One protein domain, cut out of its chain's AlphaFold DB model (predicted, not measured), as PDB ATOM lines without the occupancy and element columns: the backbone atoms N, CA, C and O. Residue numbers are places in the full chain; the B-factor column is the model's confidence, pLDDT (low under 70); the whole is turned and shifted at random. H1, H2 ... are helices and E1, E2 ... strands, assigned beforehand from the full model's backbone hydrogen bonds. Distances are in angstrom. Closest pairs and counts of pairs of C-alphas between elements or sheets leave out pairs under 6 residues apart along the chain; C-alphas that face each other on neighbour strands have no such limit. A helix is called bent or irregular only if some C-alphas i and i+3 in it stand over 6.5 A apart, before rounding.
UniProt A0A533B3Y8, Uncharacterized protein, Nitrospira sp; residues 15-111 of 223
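Overview. This is residues 15 to 111 of the 223 residues of an uncharacterized protein of Nitrospira sp (UniProt A0A533B3Y8). A strongly twisted antiparallel sheet of five strands has one long helix, H1, slanting over one face near the E1 and E2 edge, while the short helix H2 runs on from the end of E5 and only grazes the sheet. The loop of residues 87 to 98 lies on the side of the sheet away from H1, and the turn of the hairpin E1 and E2 reaches to one end of the longest axis, with H2 at the other. The printed part has 97 residues, with two named helices and five named strands in the order H1 E1 E2 E3 E4 E5 H2. The sheet order is E1 E2 E3 E5 E4, and the class is mixed, helices and strands. The whole is compact, with a radius of gyration of the C-alphas of 13.7 A and spans of 41 by 29 by 28 A.

Arrangement. H1, residues 15 to 30, is on the sheet formed by E1, residues 37 to 41, E2, residues 52 to 59, E3, residues 62 to 67, E4, residues 82 to 86, and E5, residues 99 to 104. This gives two layers, a helix on one face of a sheet. The height of H1 over the sheet is 8.7 A. It lies over E2 and only just over E1, on which 3 of its 16 C-alphas fall. On the local plane its line and that of E2 stand at 38 degrees, slantwise to the strands. The closest C-alphas of H1 and E1 are those of Gly 27 and Val 37, 5.9 A apart. E1, E2 and E3 form a meander, each strand the antiparallel neighbour of the one before. E1 and E2 are a hairpin at 158 degrees, with N 39 and O 54 within hydrogen-bond range at 2.9 A. E2 and E3 are a hairpin at 167 degrees, with N 57 and O 64 at 3.1 A. E3 and E5 are antiparallel at 155 degrees, with N 65 and O 101 at 2.9 A. E4 and E5 are a hairpin at 148 degrees, with N 83 and O 102 at 3.0 A. The edge strands E1 and E4 are apart. H2, residues 105 to 110, grazes the sheet with residues 105 to 108; the closest C-alphas of H2 and E3 are those of Tyr 105 and Ser 62, 5.6 A apart. H1 and H2 are apart. In H2 each O i to N i+4 pair is within hydrogen-bond range; in H1 10 of 12 are.

Along the chain. H1 begins at C-alpha 15, at (5.120, 4.679, -19.795), and measures 23.9 A over 16 residues. It is irregular, but only just: C-alphas 19 and 22 are 6.7 A apart. E1 measures 13.1 A. E2, the longest strand, begins at C-alpha 52, at (4.995, 4.224, -34.213), and measures 23.1 A over 8 residues. E3 measures 16.5 A, E4 13.7 A and E5 16.0 A. H2 measures 8.6 A and ends at C-alpha 110, at (-20.848, -7.582, -20.248).

Size, cuts and confidence. The two C-alphas farthest apart are those of Gly 48 and Met 110, 42.1 A. The printed part runs from residue 15 to 111 and has no cut. The links E3 to E4, 14 residues, and E4 to E5, 12 residues, are long; the links E2 to E3 and E5 to H2 are tight. The mean pLDDT of the printed part is 87.3, and residues 43 to 49, in the link from E1 to E2, are under 70.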
ATOM      1  N   GLU A  15       4.987   3.209 -19.822       87.25
ATOM      2  CA  GLU A  15       5.120   4.679 -19.795       87.25
ATOM      3  C   GLU A  15       4.576   5.342 -21.074       87.25
ATOM      4  O   GLU A  15       3.815   6.308 -21.007       87.25
ATOM      5  N   ASP A  16       4.914   4.806 -22.257       87.81
ATOM      6  CA  ASP A  16       4.391   5.340 -23.524       87.81
ATOM      7  C   ASP A  16       2.857   5.248 -23.564       87.81
ATOM      8  O   ASP A  16       2.185   6.154 -24.064       87.81
ATOM      9  N   ALA A  17       2.296   4.150 -23.048       87.75
ATOM     10  CA  ALA A  17       0.856   3.933 -23.001       87.75
ATOM     11  C   ALA A  17       0.168   4.875 -22.002       87.75
ATOM     12  O   ALA A  17      -0.883   5.441 -22.325       87.75
ATOM     13  N   GLU A  18       0.758   5.081 -20.826       91.12
ATOM     14  CA  GLU A  18       0.265   6.017 -19.810       91.12
ATOM     15  C   GLU A  18       0.285   7.464 -20.313       91.12
ATOM     16  O   GLU A  18      -0.700   8.183 -20.138       91.12
ATOM     17  N   PHE A  19       1.337   7.871 -21.027       90.50
ATOM     18  CA  PHE A  19       1.423   9.196 -21.643       90.50
ATOM     19  C   PHE A  19       0.427   9.378 -22.799       90.50
ATOM     20  O   PHE A  19      -0.206  10.430 -22.938       90.50
ATOM     21  N   LEU A  20       0.263   8.357 -23.647       91.38
ATOM     22  CA  LEU A  20      -0.590   8.430 -24.834       91.38
ATOM     23  C   LEU A  20      -2.087   8.430 -24.486       91.38
ATOM     24  O   LEU A  20      -2.870   9.146 -25.116       91.38
ATOM     25  N   SER A  21      -2.495   7.648 -23.489       93.50
ATOM     26  CA  SER A  21      -3.901   7.445 -23.111       93.50
ATOM     27  C   SER A  21      -4.705   8.740 -22.884       93.50
ATOM     28  O   SER A  21      -5.753   8.895 -23.524       93.50
ATOM     29  N   PRO A  22      -4.263   9.710 -22.053       96.06
ATOM     30  CA  PRO A  22      -5.013  10.948 -21.837       96.06
ATOM     31  C   PRO A  22      -5.104  11.813 -23.100       96.06
ATOM     32  O   PRO A  22      -6.120  12.475 -23.323       96.06
ATOM     33  N   LEU A  23      -4.087  11.781 -23.968       95.94
ATOM     34  CA  LEU A  23      -4.084  12.529 -25.226       95.94
ATOM     35  C   LEU A  23      -5.075  11.939 -26.231       95.94
ATOM     36  O   LEU A  23      -5.795  12.688 -26.897       95.94
ATOM     37  N   LEU A  24      -5.163  10.608 -26.310       95.44
ATOM     38  CA  LEU A  24      -6.173   9.932 -27.122       95.44
ATOM     39  C   LEU A  24      -7.582  10.212 -26.601       95.44
ATOM     40  O   LEU A  24      -8.463  10.531 -27.396       95.44
ATOM     41  N   ALA A  25      -7.788  10.167 -25.283       94.75
ATOM     42  CA  ALA A  25      -9.073  10.504 -24.672       94.75
ATOM     43  C   ALA A  25      -9.490  11.952 -24.988       94.75
ATOM     44  O   ALA A  25     -10.631  12.202 -25.386       94.75
ATOM     45  N   GLN A  26      -8.558  12.906 -24.892       96.69
ATOM     46  CA  GLN A  26      -8.798  14.298 -25.276       96.69
ATOM     47  C   GLN A  26      -9.067  14.455 -26.780       96.69
ATOM     48  O   GLN A  26      -9.900  15.269 -27.178       96.69
ATOM     49  N   GLY A  27      -8.352  13.718 -27.630       95.75
ATOM     50  CA  GLY A  27      -8.586  13.727 -29.071       95.75
ATOM     51  C   GLY A  27      -9.988  13.227 -29.407       95.75
ATOM     52  O   GLY A  27     -10.712  13.882 -30.154       95.75
ATOM     53  N   LEU A  28     -10.393  12.107 -28.804       93.75
ATOM     54  CA  LEU A  28     -11.699  11.490 -29.026       93.75
ATOM     55  C   LEU A  28     -12.845  12.363 -28.511       93.75
ATOM     56  O   LEU A  28     -13.870  12.452 -29.178       93.75
ATOM     57  N   SER A  29     -12.674  13.062 -27.384       95.12
ATOM     58  CA  SER A  29     -13.710  13.964 -26.855       95.12
ATOM     59  C   SER A  29     -13.952  15.198 -27.729       95.12
ATOM     60  O   SER A  29     -15.023  15.801 -27.665       95.12
ATOM     61  N   LYS A  30     -12.973  15.574 -28.561       95.81
ATOM     62  CA  LYS A  30     -13.062  16.703 -29.499       95.81
ATOM     63  C   LYS A  30     -13.375  16.275 -30.935       95.81
ATOM     64  O   LYS A  30     -13.664  17.138 -31.766       95.81
ATOM     65  N   ALA A  31     -13.292  14.982 -31.242       94.00
ATOM     66  CA  ALA A  31     -13.518  14.458 -32.580       94.00
ATOM     67  C   ALA A  31     -14.999  14.576 -32.975       94.00
ATOM     68  O   ALA A  31     -15.901  14.214 -32.219       94.00
ATOM     69  N   LYS A  32     -15.258  15.079 -34.183       93.56
ATOM     70  CA  LYS A  32     -16.597  15.096 -34.790       93.56
ATOM     71  C   LYS A  32     -16.946  13.716 -35.362       93.56
ATOM     72  O   LYS A  32     -16.041  12.904 -35.578       93.56
ATOM     73  N   PRO A  33     -18.228  13.451 -35.684       89.25
ATOM     74  CA  PRO A  33     -18.583  12.297 -36.501       89.25
ATOM     75  C   PRO A  33     -17.693  12.217 -37.747       89.25
ATOM     76  O   PRO A  33     -17.369  13.245 -38.338       89.25
ATOM     77  N   GLU A  34     -17.281  10.998 -38.103       86.19
ATOM     78  CA  GLU A  34     -16.394  10.697 -39.242       86.19
ATOM     79  C   GLU A  34     -14.935  11.165 -39.095       86.19
ATOM     80  O   GLU A  34     -14.115  10.898 -39.973       86.19
ATOM     81  N   GLN A  35     -14.570  11.805 -37.981       92.12
ATOM     82  CA  GLN A  35     -13.174  12.112 -37.683       92.12
ATOM     83  C   GLN A  35     -12.500  10.959 -36.937       92.12
ATOM     84  O   GLN A  35     -13.085  10.311 -36.070       92.12
ATOM     85  N   LEU A  36     -11.230  10.743 -37.270       94.56
ATOM     86  CA  LEU A  36     -10.334   9.825 -36.579       94.56
ATOM     87  C   LEU A  36      -9.234  10.613 -35.874       94.56
ATOM     88  O   LEU A  36      -8.793  11.659 -36.352       94.56
ATOM     89  N   VAL A  37      -8.771  10.085 -34.750       96.38
ATOM     90  CA  VAL A  37      -7.648  10.639 -33.999       96.38
ATOM     91  C   VAL A  37      -6.399   9.876 -34.412       96.38
ATOM     92  O   VAL A  37      -6.263   8.690 -34.122       96.38
ATOM     93  N   GLY A  38      -5.498  10.545 -35.124       94.25
ATOM     94  CA  GLY A  38      -4.179  10.007 -35.441       94.25
ATOM     95  C   GLY A  38      -3.201  10.249 -34.296       94.25
ATOM     96  O   GLY A  38      -3.234  11.305 -33.664       94.25
ATOM     97  N   PHE A  39      -2.303   9.301 -34.055       92.44
ATOM     98  CA  PHE A  39      -1.209   9.460 -33.107       92.44
ATOM     99  C   PHE A  39       0.121   9.022 -33.713       92.44
ATOM    100  O   PHE A  39       0.188   8.212 -34.641       92.44
ATOM    101  N   ARG A  40       1.197   9.582 -33.164       90.81
ATOM    102  CA  ARG A  40       2.578   9.243 -33.490       90.81
ATOM    103  C   ARG A  40       3.388   9.286 -32.206       90.81
ATOM    104  O   ARG A  40       3.505  10.350 -31.606       90.81
ATOM    105  N   VAL A  41       3.945   8.150 -31.813       87.19
ATOM    106  CA  VAL A  41       4.783   8.017 -30.620       87.19
ATOM    107  C   VAL A  41       6.204   7.701 -31.060       87.19
ATOM    108  O   VAL A  41       6.449   6.724 -31.769       87.19
ATOM    109  N   SER A  42       7.137   8.556 -30.663       82.06
ATOM    110  CA  SER A  42       8.569   8.295 -30.794       82.06
ATOM    111  C   SER A  42       9.043   7.591 -29.530       82.06
ATOM    112  O   SER A  42       8.681   8.024 -28.441       82.06
ATOM    113  N   SER A  43       9.857   6.542 -29.667       69.06
ATOM    114  CA  SER A  43      10.447   5.869 -28.507       69.06
ATOM    115  C   SER A  43      11.251   6.866 -27.668       69.06
ATOM    116  O   SER A  43      12.173   7.509 -28.180       69.06
ATOM    117  N   SER A  44      10.903   6.976 -26.384       58.06
ATOM    118  CA  SER A  44      11.568   7.851 -25.407       58.06
ATOM    119  C   SER A  44      13.061   7.519 -25.233       58.06
ATOM    120  O   SER A  44      13.872   8.384 -24.912       58.06
ATOM    121  N   ALA A  45      13.473   6.285 -25.556       57.50
ATOM    122  CA  ALA A  45      14.842   5.800 -25.382       57.50
ATOM    123  C   ALA A  45      15.867   6.322 -26.415       57.50
ATOM    124  O   ALA A  45      17.000   5.846 -26.438       57.50
ATOM    125  N   GLY A  46      15.497   7.253 -27.306       49.53
ATOM    126  CA  GLY A  46      16.443   7.870 -28.251       49.53
ATOM    127  C   GLY A  46      17.094   6.890 -29.238       49.53
ATOM    128  O   GLY A  46      18.102   7.214 -29.856       49.53
ATOM    129  N   SER A  47      16.519   5.697 -29.419       57.56
ATOM    130  CA  SER A  47      17.115   4.581 -30.168       57.56
ATOM    131  C   SER A  47      17.159   4.777 -31.691       57.56
ATOM    132  O   SER A  47      17.540   3.861 -32.416       57.56
ATOM    133  N   GLY A  48      16.717   5.931 -32.203       56.56
ATOM    134  CA  GLY A  48      16.604   6.186 -33.641       56.56
ATOM    135  C   GLY A  48      15.573   5.301 -34.353       56.56
ATOM    136  O   GLY A  48      15.474   5.345 -35.578       56.56
ATOM    137  N   SER A  49      14.790   4.503 -33.616       66.06
ATOM    138  CA  SER A  49      13.723   3.691 -34.194       66.06
ATOM    139  C   SER A  49      12.653   4.597 -34.791       66.06
ATOM    140  O   SER A  49      12.195   5.535 -34.133       66.06
ATOM    141  N   GLU A  50      12.228   4.301 -36.018       75.44
ATOM    142  CA  GLU A  50      11.175   5.076 -36.664       75.44
ATOM    143  C   GLU A  50       9.904   5.070 -35.778       75.44
ATOM    144  O   GLU A  50       9.513   4.008 -35.283       75.44
ATOM    145  N   PRO A  51       9.266   6.231 -35.557       85.06
ATOM    146  CA  PRO A  51       8.124   6.358 -34.660       85.06
ATOM    147  C   PRO A  51       6.945   5.463 -35.046       85.06
ATOM    148  O   PRO A  51       6.674   5.223 -36.224       85.06
ATOM    149  N   THR A  52       6.212   5.010 -34.035       87.00
ATOM    150  CA  THR A  52       4.995   4.224 -34.213       87.00
ATOM    151  C   THR A  52       3.825   5.164 -34.451       87.00
ATOM    152  O   THR A  52       3.487   5.986 -33.599       87.00
ATOM    153  N   THR A  53       3.202   5.047 -35.616       90.56
ATOM    154  CA  THR A  53       1.977   5.767 -35.962       90.56
ATOM    155  C   THR A  53       0.764   4.869 -35.794       90.56
ATOM    156  O   THR A  53       0.865   3.645 -35.848       90.56
ATOM    157  N   GLY A  54      -0.397   5.472 -35.603       92.19
ATOM    158  CA  GLY A  54      -1.657   4.750 -35.558       92.19
ATOM    159  C   GLY A  54      -2.840   5.698 -35.564       92.19
ATOM    160  O   GLY A  54      -2.685   6.922 -35.595       92.19
ATOM    161  N   SER A  55      -4.032   5.123 -35.560       94.25
ATOM    162  CA  SER A  55      -5.279   5.873 -35.502       94.25
ATOM    163  C   SER A  55      -6.289   5.195 -34.590       94.25
ATOM    164  O   SER A  55      -6.293   3.971 -34.460       94.25
ATOM    165  N   ILE A  56      -7.143   6.000 -33.961       95.31
ATOM    166  CA  ILE A  56      -8.263   5.540 -33.150       95.31
ATOM    167  C   ILE A  56      -9.538   6.301 -33.514       95.31
ATOM    168  O   ILE A  56      -9.518   7.517 -33.716       95.31
ATOM    169  N   TYR A  57     -10.654   5.587 -33.624       95.00
ATOM    170  CA  TYR A  57     -11.971   6.179 -33.860       95.00
ATOM    171  C   TYR A  57     -13.088   5.299 -33.298       95.00
ATOM    172  O   TYR A  57     -12.881   4.125 -32.991       95.00
ATOM    173  N   VAL A  58     -14.283   5.877 -33.168       92.94
ATOM    174  CA  VAL A  58     -15.481   5.180 -32.690       92.94
ATOM    175  C   VAL A  58     -16.491   5.079 -33.819       92.94
ATOM    176  O   VAL A  58     -16.819   6.071 -34.470       92.94
ATOM    177  N   GLN A  59     -17.014   3.878 -34.044       90.56
ATOM    178  CA  GLN A  59     -18.081   3.646 -35.009       90.56
ATOM    179  C   GLN A  59     -19.012   2.549 -34.491       90.56
ATOM    180  O   GLN A  59     -18.557   1.495 -34.063       90.56
ATOM    181  N   LYS A  60     -20.331   2.792 -34.544       90.25
ATOM    182  CA  LYS A  60     -21.374   1.800 -34.206       90.25
ATOM    183  C   LYS A  60     -21.157   1.099 -32.847       90.25
ATOM    184  O   LYS A  60     -21.318  -0.109 -32.743       90.25
ATOM    185  N   GLY A  61     -20.761   1.852 -31.817       89.19
ATOM    186  CA  GLY A  61     -20.535   1.305 -30.471       89.19
ATOM    187  C   GLY A  61     -19.254   0.474 -30.316       89.19
ATOM    188  O   GLY A  61     -19.083  -0.199 -29.305       89.19
ATOM    189  N   SER A  62     -18.350   0.510 -31.297       94.38
ATOM    190  CA  SER A  62     -17.037  -0.136 -31.233       94.38
ATOM    191  C   SER A  62     -15.909   0.883 -31.380       94.38
ATOM    192  O   SER A  62     -16.042   1.881 -32.095       94.38
ATOM    193  N   ILE A  63     -14.788   0.614 -30.716       93.94
ATOM    194  CA  ILE A  63     -13.534   1.354 -30.864       93.94
ATOM    195  C   ILE A  63     -12.675   0.630 -31.895       93.94
ATOM    196  O   ILE A  63     -12.479  -0.578 -31.817       93.94
ATOM    197  N   TYR A  64     -12.139   1.381 -32.843       94.69
ATOM    198  CA  TYR A  64     -11.249   0.887 -33.879       94.69
ATOM    199  C   TYR A  64      -9.866   1.463 -33.627       94.69
ATOM    200  O   TYR A  64      -9.720   2.681 -33.593       94.69
ATOM    201  N   LEU A  65      -8.867   0.601 -33.457       93.88
ATOM    202  CA  LEU A  65      -7.474   0.980 -33.230       93.88
ATOM    203  C   LEU A  65      -6.587   0.374 -34.314       93.88
ATOM    204  O   LEU A  65      -6.573  -0.841 -34.508       93.88
ATOM    205  N   THR A  66      -5.805   1.212 -34.985       93.31
ATOM    206  CA  THR A  66      -4.736   0.774 -35.883       93.31
ATOM    207  C   THR A  66      -3.379   1.114 -35.289       93.31
ATOM    208  O   THR A  66      -3.201   2.150 -34.645       93.31
ATOM    209  N   ILE A  67      -2.408   0.242 -35.537       89.50
ATOM    210  CA  ILE A  67      -0.999   0.487 -35.250       89.50
ATOM    211  C   ILE A  67      -0.266   0.219 -36.563       89.50
ATOM    212  O   ILE A  67      -0.353  -0.873 -37.117       89.50
ATOM    213  N   GLY A  68       0.417   1.229 -37.096       83.56
ATOM    214  CA  GLY A  68       1.111   1.171 -38.385       83.56
ATOM    215  C   GLY A  68       2.341   0.261 -38.385       83.56
ATOM    216  O   GLY A  68       2.923   0.015 -39.437       83.56
ATOM    217  N   LYS A  69       2.738  -0.244 -37.213       76.44
ATOM    218  CA  LYS A  69       3.857  -1.166 -37.017       76.44
ATOM    219  C   LYS A  69       3.406  -2.412 -36.275       76.44
ATOM    220  O   LYS A  69       2.491  -2.360 -35.462       76.44
ATOM    221  N   GLY A  70       4.130  -3.503 -36.504       71.00
ATOM    222  CA  GLY A  70       3.941  -4.763 -35.796       71.00
ATOM    223  C   GLY A  70       3.070  -5.769 -36.541       71.00
ATOM    224  O   GLY A  70       2.544  -5.516 -37.623       71.00
ATOM    225  N   THR A  71       2.987  -6.962 -35.964       72.12
ATOM    226  CA  THR A  71       2.130  -8.044 -36.445       72.12
ATOM    227  C   THR A  71       0.715  -7.887 -35.881       72.12
ATOM    228  O   THR A  71       0.426  -6.954 -35.133       72.12
ATOM    229  N   LYS A  72      -0.191  -8.796 -36.262       82.56
ATOM    230  CA  LYS A  72      -1.577  -8.847 -35.777       82.56
ATOM    231  C   LYS A  72      -1.635  -8.601 -34.250       82.56
ATOM    232  O   LYS A  72      -1.033  -9.389 -33.515       82.56
ATOM    233  N   PRO A  73      -2.357  -7.566 -33.773       79.62
ATOM    234  CA  PRO A  73      -2.586  -7.362 -32.346       79.62
ATOM    235  C   PRO A  73      -3.178  -8.625 -31.717       79.62
ATOM    236  O   PRO A  73      -4.105  -9.222 -32.266       79.62
ATOM    237  N   THR A  74      -2.625  -9.053 -30.586       81.19
ATOM    238  CA  THR A  74      -3.054 -10.250 -29.846       81.19
ATOM    239  C   THR A  74      -3.078  -9.955 -28.350       81.19
ATOM    240  O   THR A  74      -2.444  -9.005 -27.893       81.19
ATOM    241  N   GLY A  75      -3.808 -10.768 -27.581       82.25
ATOM    242  CA  GLY A  75      -3.800 -10.691 -26.117       82.25
ATOM    243  C   GLY A  75      -4.713  -9.623 -25.508       82.25
ATOM    244  O   GLY A  75      -4.532  -9.280 -24.344       82.25
ATOM    245  N   PHE A  76      -5.691  -9.103 -26.258       86.25
ATOM    246  CA  PHE A  76      -6.756  -8.296 -25.664       86.25
ATOM    247  C   PHE A  76      -7.658  -9.187 -24.805       86.25
ATOM    248  O   PHE A  76      -8.095 -10.240 -25.265       86.25
ATOM    249  N   MET A  77      -7.942  -8.762 -23.574       86.00
ATOM    250  CA  MET A  77      -8.781  -9.505 -22.636       86.00
ATOM    251  C   MET A  77      -9.951  -8.634 -22.179       86.00
ATOM    252  O   MET A  77      -9.713  -7.516 -21.720       86.00
ATOM    253  N   PRO A  78     -11.200  -9.123 -22.286       89.75
ATOM    254  CA  PRO A  78     -11.621 -10.443 -22.778       89.75
ATOM    255  C   PRO A  78     -11.504 -10.566 -24.310       89.75
ATOM    256  O   PRO A  78     -11.848  -9.641 -25.044       89.75
ATOM    257  N   GLU A  79     -11.083 -11.733 -24.807       86.25
ATOM    258  CA  GLU A  79     -10.934 -11.963 -26.254       86.25
ATOM    259  C   GLU A  79     -12.270 -11.823 -27.003       86.25
ATOM    260  O   GLU A  79     -12.309 -11.323 -28.120       86.25
ATOM    261  N   SER A  80     -13.397 -12.153 -26.364       87.25
ATOM    262  CA  SER A  80     -14.735 -11.988 -26.951       87.25
ATOM    263  C   SER A  80     -15.096 -10.538 -27.279       87.25
ATOM    264  O   SER A  80     -15.971 -10.308 -28.113       87.25
ATOM    265  N   ALA A  81     -14.460  -9.562 -26.625       92.00
ATOM    266  CA  ALA A  81     -14.732  -8.149 -26.855       92.00
ATOM    267  C   ALA A  81     -13.822  -7.522 -27.909       92.00
ATOM    268  O   ALA A  81     -14.055  -6.374 -28.274       92.00
ATOM    269  N   ALA A  82     -12.812  -8.233 -28.415       92.94
ATOM    270  CA  ALA A  82     -11.943  -7.697 -29.449       92.94
ATOM    271  C   ALA A  82     -11.692  -8.685 -30.579       92.94
ATOM    272  O   ALA A  82     -11.368  -9.850 -30.379       92.94
ATOM    273  N   ARG A  83     -11.755  -8.181 -31.807       93.25
ATOM    274  CA  ARG A  83     -11.355  -8.932 -33.000       93.25
ATOM    275  C   ARG A  83     -10.440  -8.100 -33.873       93.25
ATOM    276  O   ARG A  83     -10.388  -6.878 -33.750       93.25
ATOM    277  N   THR A  84      -9.715  -8.761 -34.765       92.94
ATOM    278  CA  THR A  84      -8.812  -8.088 -35.699       92.94
ATOM    279  C   THR A  84      -9.239  -8.330 -37.135       92.94
ATOM    280  O   THR A  84      -9.448  -9.476 -37.531       92.94
ATOM    281  N   GLU A  85      -9.288  -7.267 -37.926       92.88
ATOM    282  CA  GLU A  85      -9.648  -7.297 -39.345       92.88
ATOM    283  C   GLU A  85      -8.655  -6.446 -40.163       92.88
ATOM    284  O   GLU A  85      -7.896  -5.662 -39.583       92.88
ATOM    285  N   PRO A  86      -8.601  -6.584 -41.499       92.69
ATOM    286  CA  PRO A  86      -7.837  -5.668 -42.343       92.69
ATOM    287  C   PRO A  86      -8.339  -4.228 -42.190       92.69
ATOM    288  O   PRO A  86      -9.541  -3.970 -42.280       92.69
ATOM    289  N   ALA A  87      -7.428  -3.281 -41.969       91.62
ATOM    290  CA  ALA A  87      -7.803  -1.884 -41.808       91.62
ATOM    291  C   ALA A  87      -8.301  -1.293 -43.141       91.62
ATOM    292  O   ALA A  87      -7.671  -1.495 -44.185       91.62
ATOM    293  N   PRO A  88      -9.406  -0.528 -43.136       91.12
ATOM    294  CA  PRO A  88      -9.833   0.203 -44.320       91.12
ATOM    295  C   PRO A  88      -8.828   1.312 -44.663       91.12
ATOM    296  O   PRO A  88      -8.158   1.857 -43.785       91.12
ATOM    297  N   ALA A  89      -8.767   1.700 -45.942       89.31
ATOM    298  CA  ALA A  89      -7.738   2.615 -46.457       89.31
ATOM    299  C   ALA A  89      -7.679   3.971 -45.729       89.31
ATOM    300  O   ALA A  89      -6.604   4.547 -45.569       89.31
ATOM    301  N   TYR A  90      -8.830   4.474 -45.266       88.81
ATOM    302  CA  TYR A  90      -8.911   5.731 -44.519       88.81
ATOM    303  C   TYR A  90      -8.299   5.630 -43.112       88.81
ATOM    304  O   TYR A  90      -7.764   6.613 -42.612       88.81
ATOM    305  N   ALA A  91      -8.349   4.453 -42.478       89.00
ATOM    306  CA  ALA A  91      -7.807   4.228 -41.138       89.00
ATOM    307  C   ALA A  91      -6.318   3.864 -41.177       89.00
ATOM    308  O   ALA A  91      -5.588   4.184 -40.239       89.00
ATOM    309  N   SER A  92      -5.867   3.224 -42.264       87.38
ATOM    310  CA  SER A  92      -4.464   2.850 -42.472       87.38
ATOM    311  C   SER A  92      -3.598   3.964 -43.063       87.38
ATOM    312  O   SER A  92      -2.402   3.762 -43.261       87.38
ATOM    313  N   GLY A  93      -4.177   5.122 -43.403       82.25
ATOM    314  CA  GLY A  93      -3.450   6.186 -44.102       82.25
ATOM    315  C   GLY A  93      -2.903   5.739 -45.464       82.25
ATOM    316  O   GLY A  93      -1.866   6.229 -45.900       82.25
ATOM    317  N   GLY A  94      -3.563   4.772 -46.113       79.81
ATOM    318  CA  GLY A  94      -3.125   4.180 -47.381       79.81
ATOM    319  C   GLY A  94      -2.058   3.085 -47.261       79.81
ATOM    320  O   GLY A  94      -1.686   2.504 -48.280       79.81
ATOM    321  N   ALA A  95      -1.588   2.756 -46.054       82.62
ATOM    322  CA  ALA A  95      -0.648   1.658 -45.855       82.62
ATOM    323  C   ALA A  95      -1.329   0.291 -46.064       82.62
ATOM    324  O   ALA A  95      -2.452   0.054 -45.604       82.62
ATOM    325  N   LEU A  96      -0.637  -0.610 -46.765       83.06
ATOM    326  CA  LEU A  96      -1.087  -1.980 -47.013       83.06
ATOM    327  C   LEU A  96      -0.738  -2.888 -45.830       83.06
ATOM    328  O   LEU A  96       0.293  -2.716 -45.190       83.06
ATOM    329  N   GLY A  97      -1.591  -3.878 -45.561       83.81
ATOM    330  CA  GLY A  97      -1.337  -4.892 -44.530       83.81
ATOM    331  C   GLY A  97      -1.514  -4.415 -43.084       83.81
ATOM    332  O   GLY A  97      -1.288  -5.201 -42.167       83.81
ATOM    333  N   VAL A  98      -1.946  -3.168 -42.862       88.62
ATOM    334  CA  VAL A  98      -2.311  -2.681 -41.525       88.62
ATOM    335  C   VAL A  98      -3.572  -3.398 -41.061       88.62
ATOM    336  O   VAL A  98      -4.566  -3.478 -41.784       88.62
ATOM    337  N   MET A  99      -3.530  -3.906 -39.836       92.19
ATOM    338  CA  MET A  99      -4.665  -4.544 -39.186       92.19
ATOM    339  C   MET A  99      -5.326  -3.554 -38.225       92.19
ATOM    340  O   MET A  99      -4.644  -2.772 -37.561       92.19
ATOM    341  N   VAL A 100      -6.651  -3.596 -38.142       93.50
ATOM    342  CA  VAL A 100      -7.436  -2.839 -37.166       93.50
ATOM    343  C   VAL A 100      -7.929  -3.780 -36.075       93.50
ATOM    344  O   VAL A 100      -8.462  -4.853 -36.360       93.50
ATOM    345  N   MET A 101      -7.738  -3.388 -34.819       94.56
ATOM    346  CA  MET A 101      -8.365  -4.024 -33.669       94.56
ATOM    347  C   MET A 101      -9.700  -3.336 -33.398       94.56
ATOM    348  O   MET A 101      -9.747  -2.122 -33.209       94.56
ATOM    349  N   ILE A 102     -10.775  -4.117 -33.410       95.31
ATOM    350  CA  ILE A 102     -12.146  -3.667 -33.183       95.31
ATOM    351  C   ILE A 102     -12.546  -4.143 -31.797       95.31
ATOM    352  O   ILE A 102     -12.665  -5.349 -31.587       95.31
ATOM    353  N   ILE A 103     -12.737  -3.204 -30.876       95.25
ATOM    354  CA  ILE A 103     -13.148  -3.454 -29.497       95.25
ATOM    355  C   ILE A 103     -14.634  -3.114 -29.382       95.25
ATOM    356  O   ILE A 103     -15.018  -1.951 -29.516       95.25
ATOM    357  N   ASP A 104     -15.465  -4.123 -29.151       94.62
ATOM    358  CA  ASP A 104     -16.902  -3.975 -28.939       94.62
ATOM    359  C   ASP A 104     -17.167  -3.563 -27.487       94.62
ATOM    360  O   ASP A 104     -16.860  -4.296 -26.544       94.62
ATOM    361  N   TYR A 105     -17.738  -2.372 -27.305       91.12
ATOM    362  CA  TYR A 105     -17.974  -1.814 -25.978       91.12
ATOM    363  C   TYR A 105     -19.024  -2.600 -25.187       91.12
ATOM    364  O   TYR A 105     -18.894  -2.758 -23.974       91.12
ATOM    365  N   HIS A 106     -20.055  -3.117 -25.854       89.88
ATOM    366  CA  HIS A 106     -21.102  -3.884 -25.189       89.88
ATOM    367  C   HIS A 106     -20.580  -5.247 -24.747       89.88
ATOM    368  O   HIS A 106     -20.820  -5.651 -23.609       89.88
ATOM    369  N   ALA A 107     -19.815  -5.923 -25.605       89.75
ATOM    370  CA  ALA A 107     -19.161  -7.173 -25.236       89.75
ATOM    371  C   ALA A 107     -18.146  -6.965 -24.100       89.75
ATOM    372  O   ALA A 107     -18.058  -7.802 -23.205       89.75
ATOM    373  N   LEU A 108     -17.420  -5.840 -24.102       89.31
ATOM    374  CA  LEU A 108     -16.481  -5.491 -23.036       89.31
ATOM    375  C   LEU A 108     -17.192  -5.230 -21.702       89.31
ATOM    376  O   LEU A 108     -16.738  -5.708 -20.668       89.31
ATOM    377  N   ALA A 109     -18.310  -4.502 -21.722       86.81
ATOM    378  CA  ALA A 109     -19.074  -4.162 -20.522       86.81
ATOM    379  C   ALA A 109     -19.790  -5.370 -19.892       86.81
ATOM    380  O   ALA A 109     -20.027  -5.379 -18.688       86.81
ATOM    381  N   MET A 110     -20.149  -6.371 -20.700       84.62
ATOM    382  CA  MET A 110     -20.848  -7.582 -20.248       84.62
ATOM    383  C   MET A 110     -19.901  -8.722 -19.879       84.62
ATOM    384  O   MET A 110     -20.335  -9.737 -19.333       84.62
ATOM    385  N   ALA A 111     -18.616  -8.594 -20.197       76.25
ATOM    386  CA  ALA A 111     -17.671  -9.642 -19.898       76.25
ATOM    387  C   ALA A 111     -17.361  -9.692 -18.398       76.25
ATOM    388  O   ALA A 111     -17.155  -8.647 -17.773       76.25
TER     389      ALA A 111